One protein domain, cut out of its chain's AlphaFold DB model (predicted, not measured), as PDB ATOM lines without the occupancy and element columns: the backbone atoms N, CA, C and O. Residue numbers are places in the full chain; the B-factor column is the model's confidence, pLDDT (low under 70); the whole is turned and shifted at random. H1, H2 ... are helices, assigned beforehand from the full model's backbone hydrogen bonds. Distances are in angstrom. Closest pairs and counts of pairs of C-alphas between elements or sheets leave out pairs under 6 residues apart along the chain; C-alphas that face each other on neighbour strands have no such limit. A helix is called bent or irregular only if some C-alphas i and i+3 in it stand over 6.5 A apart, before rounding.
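AT A GLANCE: This is residues 4 to 55 of the 55 residues of the protein "Flavoprotein" of Bifidobacterium longum (UniProt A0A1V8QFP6). Two helices, H1 and then H2, stand apart, joined by a long winding link that leaves H1, runs to the far end of the model and folds back at residues 34 to 40 into H2. Residues 34 to 40 stick out at that turn, and residues 14 to 19, of which 14 to 18 belong to H1, stick out at the opposite end. The printed part has 52 residues, with two named helices and no named strand, and its class is all helix. It is only just extended, close to loose, with a radius of gyration of the C-alphas of 15.0 A, and only just flat, spanning 42 by 24 by 13 A.

HOW THE PARTS SIT: H1, residues 4 to 18, and H2, residues 44 to 54, are apart, with no C-alpha of the one within 8 A of the other. In H2 every O i to N i+4 pair is within hydrogen-bond range; in H1, 9 of 11 are.

IN THESE COORDINATES: H1 begins at C-alpha 4 (180.831, 143.662, 105.708) and is 21.8 A long; it is irregular, with C-alphas 14 and 17 9.1 A apart. H2, 15.2 A long, ends at C-alpha 54 (185.873, 168.758, 107.236).

THE WHOLE: The C-alphas farthest apart, of Asp 17 and Asp 35, are 43.6 A apart. The printed part has no cut. The link from H1 to H2, residues 19 to 43, is long. Residues 36 to 41 and 43 to 55 have pLDDT under 70.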
ATOM      1  N   THR A   4     181.606 142.469 105.341       97.00
ATOM      2  CA  THR A   4     180.831 143.662 105.708       97.00
ATOM      3  C   THR A   4     181.374 144.928 105.048       97.00
ATOM      4  O   THR A   4     180.585 145.761 104.616       97.00
ATOM      5  N   GLU A   5     182.697 145.056 104.905       95.94
ATOM      6  CA  GLU A   5     183.316 146.156 104.146       95.94
ATOM      7  C   GLU A   5     182.962 146.093 102.654       95.94
ATOM      8  O   GLU A   5     182.614 147.111 102.067       95.94
ATOM      9  N   GLN A   6     182.977 144.901 102.046       96.94
ATOM     10  CA  GLN A   6     182.590 144.723 100.637       96.94
ATOM     11  C   GLN A   6     181.137 145.129 100.381       96.94
ATOM     12  O   GLN A   6     180.861 145.892  99.458       96.94
ATOM     13  N   LEU A   7     180.215 144.676 101.235       98.06
ATOM     14  CA  LEU A   7     178.802 145.038 101.133       98.06
ATOM     15  C   LEU A   7     178.578 146.550 101.306       98.06
ATOM     16  O   LEU A   7     177.719 147.130 100.642       98.06
ATOM     17  N   ALA A   8     179.344 147.201 102.185       97.12
ATOM     18  CA  ALA A   8     179.258 148.643 102.393       97.12
ATOM     19  C   ALA A   8     179.706 149.435 101.150       97.12
ATOM     20  O   ALA A   8     179.052 150.413 100.780       97.12
ATOM     21  N   GLU A   9     180.769 148.997 100.470       97.50
ATOM     22  CA  GLU A   9     181.219 149.605  99.211       97.50
ATOM     23  C   GLU A   9     180.211 149.392  98.070       97.50
ATOM     24  O   GLU A   9     179.930 150.324  97.313       97.50
ATOM     25  N   GLU A  10     179.586 148.214  97.975       98.25
ATOM     26  CA  GLU A  10     178.495 147.980  97.018       98.25
ATOM     27  C   GLU A  10     177.289 148.890  97.294       98.25
ATOM     28  O   GLU A  10     176.732 149.494  96.374       98.25
ATOM     29  N   ALA A  11     176.910 149.058  98.564       97.94
ATOM     30  CA  ALA A  11     175.830 149.959  98.952       97.94
ATOM     31  C   ALA A  11     176.147 151.422  98.598       97.94
ATOM     32  O   ALA A  11     175.287 152.126  98.066       97.94
ATOM     33  N   LYS A  12     177.388 151.870  98.826       98.12
ATOM     34  CA  LYS A  12     177.865 153.194  98.402       98.12
ATOM     35  C   LYS A  12     177.768 153.370  96.886       98.12
ATOM     36  O   LYS A  12     177.268 154.396  96.430       98.12
ATOM     37  N   ALA A  13     178.191 152.370  96.111       97.88
ATOM     38  CA  ALA A  13     178.084 152.407  94.655       97.88
ATOM     39  C   ALA A  13     176.622 152.517  94.189       97.88
ATOM     40  O   ALA A  13     176.320 153.284  93.278       97.88
ATOM     41  N   LEU A  14     175.702 151.803  94.847       98.44
ATOM     42  CA  LEU A  14     174.270 151.899  94.560       98.44
ATOM     43  C   LEU A  14     173.698 153.274  94.911       98.44
ATOM     44  O   LEU A  14     172.851 153.770  94.170       98.44
ATOM     45  N   ILE A  15     174.116 153.896  96.020       98.12
ATOM     46  CA  ILE A  15     173.691 155.255  96.403       98.12
ATOM     47  C   ILE A  15     174.036 156.253  95.290       98.12
ATOM     48  O   ILE A  15     173.159 157.037  94.904       98.12
ATOM     49  N   GLY A  16     175.236 156.155  94.711       96.94
ATOM     50  CA  GLY A  16     175.685 157.022  93.621       96.94
ATOM     51  C   GLY A  16     175.619 158.498  94.014       96.94
ATOM     52  O   GLY A  16     175.855 158.853  95.164       96.94
ATOM     53  N   ASP A  17     175.205 159.358  93.087       97.19
ATOM     54  CA  ASP A  17     175.192 160.816  93.295       97.19
ATOM     55  C   ASP A  17     174.018 161.320  94.156       97.19
ATOM     56  O   ASP A  17     173.814 162.523  94.315       97.19
ATOM     57  N   ARG A  18     173.204 160.411  94.708       97.94
ATOM     58  CA  ARG A  18     172.039 160.774  95.531       97.94
ATOM     59  C   ARG A  18     172.433 161.272  96.917       97.94
ATOM     60  O   ARG A  18     171.645 161.980  97.541       97.94
ATOM     61  N   ALA A  19     173.605 160.876  97.404       97.62
ATOM     62  CA  ALA A  19     174.156 161.341  98.665       97.62
ATOM     63  C   ALA A  19     175.674 161.159  98.694       97.62
ATOM     64  O   ALA A  19     176.218 160.234  98.094       97.62
ATOM     65  N   GLU A  20     176.347 162.004  99.464       96.81
ATOM     66  CA  GLU A  20     177.743 161.787  99.812       96.81
ATOM     67  C   GLU A  20     177.852 160.710 100.904       96.81
ATOM     68  O   GLU A  20     177.174 160.781 101.930       96.81
ATOM     69  N   VAL A  21     178.714 159.710 100.692       96.44
ATOM     70  CA  VAL A  21     178.930 158.604 101.638       96.44
ATOM     71  C   VAL A  21     180.349 158.655 102.194       96.44
ATOM     72  O   VAL A  21     181.322 158.593 101.441       96.44
ATOM     73  N   LYS A  22     180.453 158.699 103.526       94.56
ATOM     74  CA  LYS A  22     181.709 158.711 104.287       94.56
ATOM     75  C   LYS A  22     181.752 157.517 105.236       94.56
ATOM     76  O   LYS A  22     180.784 157.257 105.946       94.56
ATOM     77  N   PHE A  23     182.882 156.813 105.265       94.06
ATOM     78  CA  PHE A  23     183.121 155.718 106.205       94.06
ATOM     79  C   PHE A  23     184.007 156.214 107.353       94.06
ATOM     80  O   PHE A  23     185.160 156.572 107.104       94.06
ATOM     81  N   PRO A  24     183.504 156.273 108.599       90.62
ATOM     82  CA  PRO A  24     184.316 156.699 109.731       90.62
ATOM     83  C   PRO A  24     185.347 155.620 110.090       90.62
ATOM     84  O   PRO A  24     184.998 154.451 110.249       90.62
ATOM     85  N   ASN A  25     186.609 156.017 110.273       86.94
ATOM     86  CA  ASN A  25     187.621 155.157 110.884       86.94
ATOM     87  C   ASN A  25     187.587 155.341 112.405       86.94
ATOM     88  O   ASN A  25     187.925 156.409 112.910       86.94
ATOM     89  N   TYR A  26     187.180 154.297 113.120       86.25
ATOM     90  CA  TYR A  26     187.054 154.290 114.577       86.25
ATOM     91  C   TYR A  26     188.071 153.365 115.264       86.25
ATOM     92  O   TYR A  26     187.911 153.070 116.445       86.25
ATOM     93  N   ALA A  27     189.105 152.900 114.553       88.50
ATOM     94  CA  ALA A  27     190.088 151.956 115.094       88.50
ATOM     95  C   ALA A  27     190.796 152.466 116.363       88.50
ATOM     96  O   ALA A  27     191.141 151.669 117.231       88.50
ATOM     97  N   ASP A  28     190.952 153.786 116.482       84.12
ATOM     98  CA  ASP A  28     191.632 154.443 117.604       84.12
ATOM     99  C   ASP A  28     190.662 155.008 118.658       84.12
ATOM    100  O   ASP A  28     191.078 155.732 119.565       84.12
ATOM    101  N   VAL A  29     189.359 154.723 118.549       82.12
ATOM    102  CA  VAL A  29     188.389 155.130 119.574       82.12
ATOM    103  C   VAL A  29     188.622 154.268 120.821       82.12
ATOM    104  O   VAL A  29     188.523 153.041 120.734       82.12
ATOM    105  N   PRO A  30     188.943 154.873 121.982       80.31
ATOM    106  CA  PRO A  30     189.243 154.115 123.189       80.31
ATOM    107  C   PRO A  30     187.999 153.405 123.722       80.31
ATOM    108  O   PRO A  30     186.861 153.786 123.434       80.31
ATOM    109  N   PHE A  31     188.223 152.388 124.553       82.75
ATOM    110  CA  PHE A  31     187.141 151.786 125.318       82.75
ATOM    111  C   PHE A  31     186.486 152.856 126.196       82.75
ATOM    112  O   PHE A  31     187.162 153.549 126.955       82.75
ATOM    113  N   PHE A  32     185.171 153.006 126.067       81.62
ATOM    114  CA  PHE A  32     184.432 153.998 126.829       81.62
ATOM    115  C   PHE A  32     184.394 153.613 128.313       81.62
ATOM    116  O   PHE A  32     183.920 152.533 128.665       81.62
ATOM    117  N   ASN A  33     184.858 154.519 129.174       79.50
ATOM    118  CA  ASN A  33     184.815 154.380 130.623       79.50
ATOM    119  C   ASN A  33     184.348 155.702 131.254       79.50
ATOM    120  O   ASN A  33     184.982 156.736 131.060       79.50
ATOM    121  N   GLN A  34     183.252 155.658 132.017       78.25
ATOM    122  CA  GLN A  34     182.673 156.835 132.681       78.25
ATOM    123  C   GLN A  34     183.575 157.372 133.802       78.25
ATOM    124  O   GLN A  34     183.589 158.573 134.056       78.25
ATOM    125  N   ASP A  35     184.373 156.505 134.433       76.81
ATOM    126  CA  ASP A  35     185.322 156.905 135.480       76.81
ATOM    127  C   ASP A  35     186.529 157.674 134.908       76.81
ATOM    128  O   ASP A  35     187.197 158.418 135.624       76.81
ATOM    129  N   GLU A  36     186.790 157.521 133.606       66.38
ATOM    130  CA  GLU A  36     187.873 158.177 132.860       66.38
ATOM    131  C   GLU A  36     187.338 159.210 131.851       66.38
ATOM    132  O   GLU A  36     188.073 159.696 130.993       66.38
ATOM    133  N   GLU A  37     186.058 159.582 131.955       66.88
ATOM    134  CA  GLU A  37     185.416 160.562 131.068       66.88
ATOM    135  C   GLU A  37     186.000 161.975 131.255       66.88
ATOM    136  O   GLU A  37     185.904 162.822 130.364       66.88
ATOM    137  N   PHE A  38     186.660 162.226 132.396       57.56
ATOM    138  CA  PHE A  38     187.294 163.502 132.704       57.56
ATOM    139  C   PHE A  38     188.786 163.377 133.061       57.56
ATOM    140  O   PHE A  38     189.130 162.722 134.047       57.56
ATOM    141  N   PRO A  39     189.671 164.100 132.345       63.16
ATOM    142  CA  PRO A  39     189.385 164.900 131.151       63.16
ATOM    143  C   PRO A  39     189.079 164.005 129.939       63.16
ATOM    144  O   PRO A  39     189.661 162.936 129.802       63.16
ATOM    145  N   ASN A  40     188.200 164.488 129.054       61.06
ATOM    146  CA  ASN A  40     187.771 163.794 127.837       61.06
ATOM    147  C   ASN A  40     188.977 163.133 127.127       61.06
ATOM    148  O   ASN A  40     189.975 163.838 126.916       61.06
ATOM    149  N   PRO A  41     188.925 161.836 126.757       58.91
ATOM    150  CA  PRO A  41     190.074 161.144 126.186       58.91
ATOM    151  C   PRO A  41     190.671 161.926 125.005       58.91
ATOM    152  O   PRO A  41     189.993 162.285 124.037       58.91
ATOM    153  N   THR A  42     191.960 162.252 125.148       70.19
ATOM    154  CA  THR A  42     192.733 163.199 124.332       70.19
ATOM    155  C   THR A  42     192.740 162.882 122.841       70.19
ATOM    156  O   THR A  42     192.792 161.719 122.459       70.19
ATOM    157  N   ALA A  43     192.832 163.949 122.032       61.78
ATOM    158  CA  ALA A  43     193.206 164.033 120.611       61.78
ATOM    159  C   ALA A  43     192.447 163.151 119.601       61.78
ATOM    160  O   ALA A  43     191.978 163.693 118.609       61.78
ATOM    161  N   ALA A  44     192.287 161.847 119.822       61.75
ATOM    162  CA  ALA A  44     191.657 160.908 118.895       61.75
ATOM    163  C   ALA A  44     190.156 161.182 118.704       61.75
ATOM    164  O   ALA A  44     189.693 161.251 117.569       61.75
ATOM    165  N   VAL A  45     189.406 161.440 119.785       64.06
ATOM    166  CA  VAL A  45     187.976 161.801 119.698       64.06
ATOM    167  C   VAL A  45     187.797 163.148 118.990       64.06
ATOM    168  O   VAL A  45     186.953 163.283 118.108       64.06
ATOM    169  N   ALA A  46     188.639 164.134 119.315       66.25
ATOM    170  CA  ALA A  46     188.614 165.443 118.665       66.25
ATOM    171  C   ALA A  46     189.025 165.371 117.181       66.25
ATOM    172  O   ALA A  46     188.401 166.015 116.343       66.25
ATOM    173  N   ALA A  47     190.040 164.571 116.840       65.31
ATOM    174  CA  ALA A  47     190.510 164.376 115.472       65.31
ATOM    175  C   ALA A  47     189.490 163.615 114.620       65.31
ATOM    176  O   ALA A  47     189.247 164.011 113.483       65.31
ATOM    177  N   ALA A  48     188.843 162.583 115.172       65.06
ATOM    178  CA  ALA A  48     187.763 161.866 114.499       65.06
ATOM    179  C   ALA A  48     186.567 162.788 114.217       65.06
ATOM    180  O   ALA A  48     186.015 162.772 113.116       65.06
ATOM    181  N   PHE A  49     186.210 163.651 115.175       66.06
ATOM    182  CA  PHE A  49     185.147 164.638 114.988       66.06
ATOM    183  C   PHE A  49     185.522 165.688 113.933       66.06
ATOM    184  O   PHE A  49     184.729 165.992 113.046       66.06
ATOM    185  N   LEU A  50     186.754 166.202 113.974       66.69
ATOM    186  CA  LEU A  50     187.248 167.181 113.006       66.69
ATOM    187  C   LEU A  50     187.345 166.596 111.586       66.69
ATOM    188  O   LEU A  50     187.028 167.288 110.620       66.69
ATOM    189  N   ALA A  51     187.746 165.330 111.450       67.75
ATOM    190  CA  ALA A  51     187.810 164.631 110.169       67.75
ATOM    191  C   ALA A  51     186.417 164.412 109.558       67.75
ATOM    192  O   ALA A  51     186.269 164.524 108.347       67.75
ATOM    193  N   LEU A  52     185.394 164.151 110.377       67.56
ATOM    194  CA  LEU A  52     184.013 164.026 109.908       67.56
ATOM    195  C   LEU A  52     183.427 165.365 109.434       67.56
ATOM    196  O   LEU A  52     182.682 165.391 108.462       67.56
ATOM    197  N   VAL A  53     183.737 166.459 110.135       67.50
ATOM    198  CA  VAL A  53     183.191 167.796 109.842       67.50
ATOM    199  C   VAL A  53     183.838 168.439 108.609       67.50
ATOM    200  O   VAL A  53     183.179 169.219 107.928       67.50
ATOM    201  N   ASN A  54     185.112 168.142 108.334       64.81
ATOM    202  CA  ASN A  54     185.873 168.758 107.236       64.81
ATOM    203  C   ASN A  54     186.031 167.881 105.987       64.81
ATOM    204  O   ASN A  54     186.538 168.373 104.976       64.81
ATOM    205  N   ALA A  55     185.684 166.596 106.064       53.00
ATOM    206  CA  ALA A  55     185.489 165.775 104.875       53.00
ATOM    207  C   ALA A  55     184.177 166.183 104.223       53.00
ATOM    208  O   ALA A  55     184.058 166.027 102.992       53.00
TER     209      ALA A  55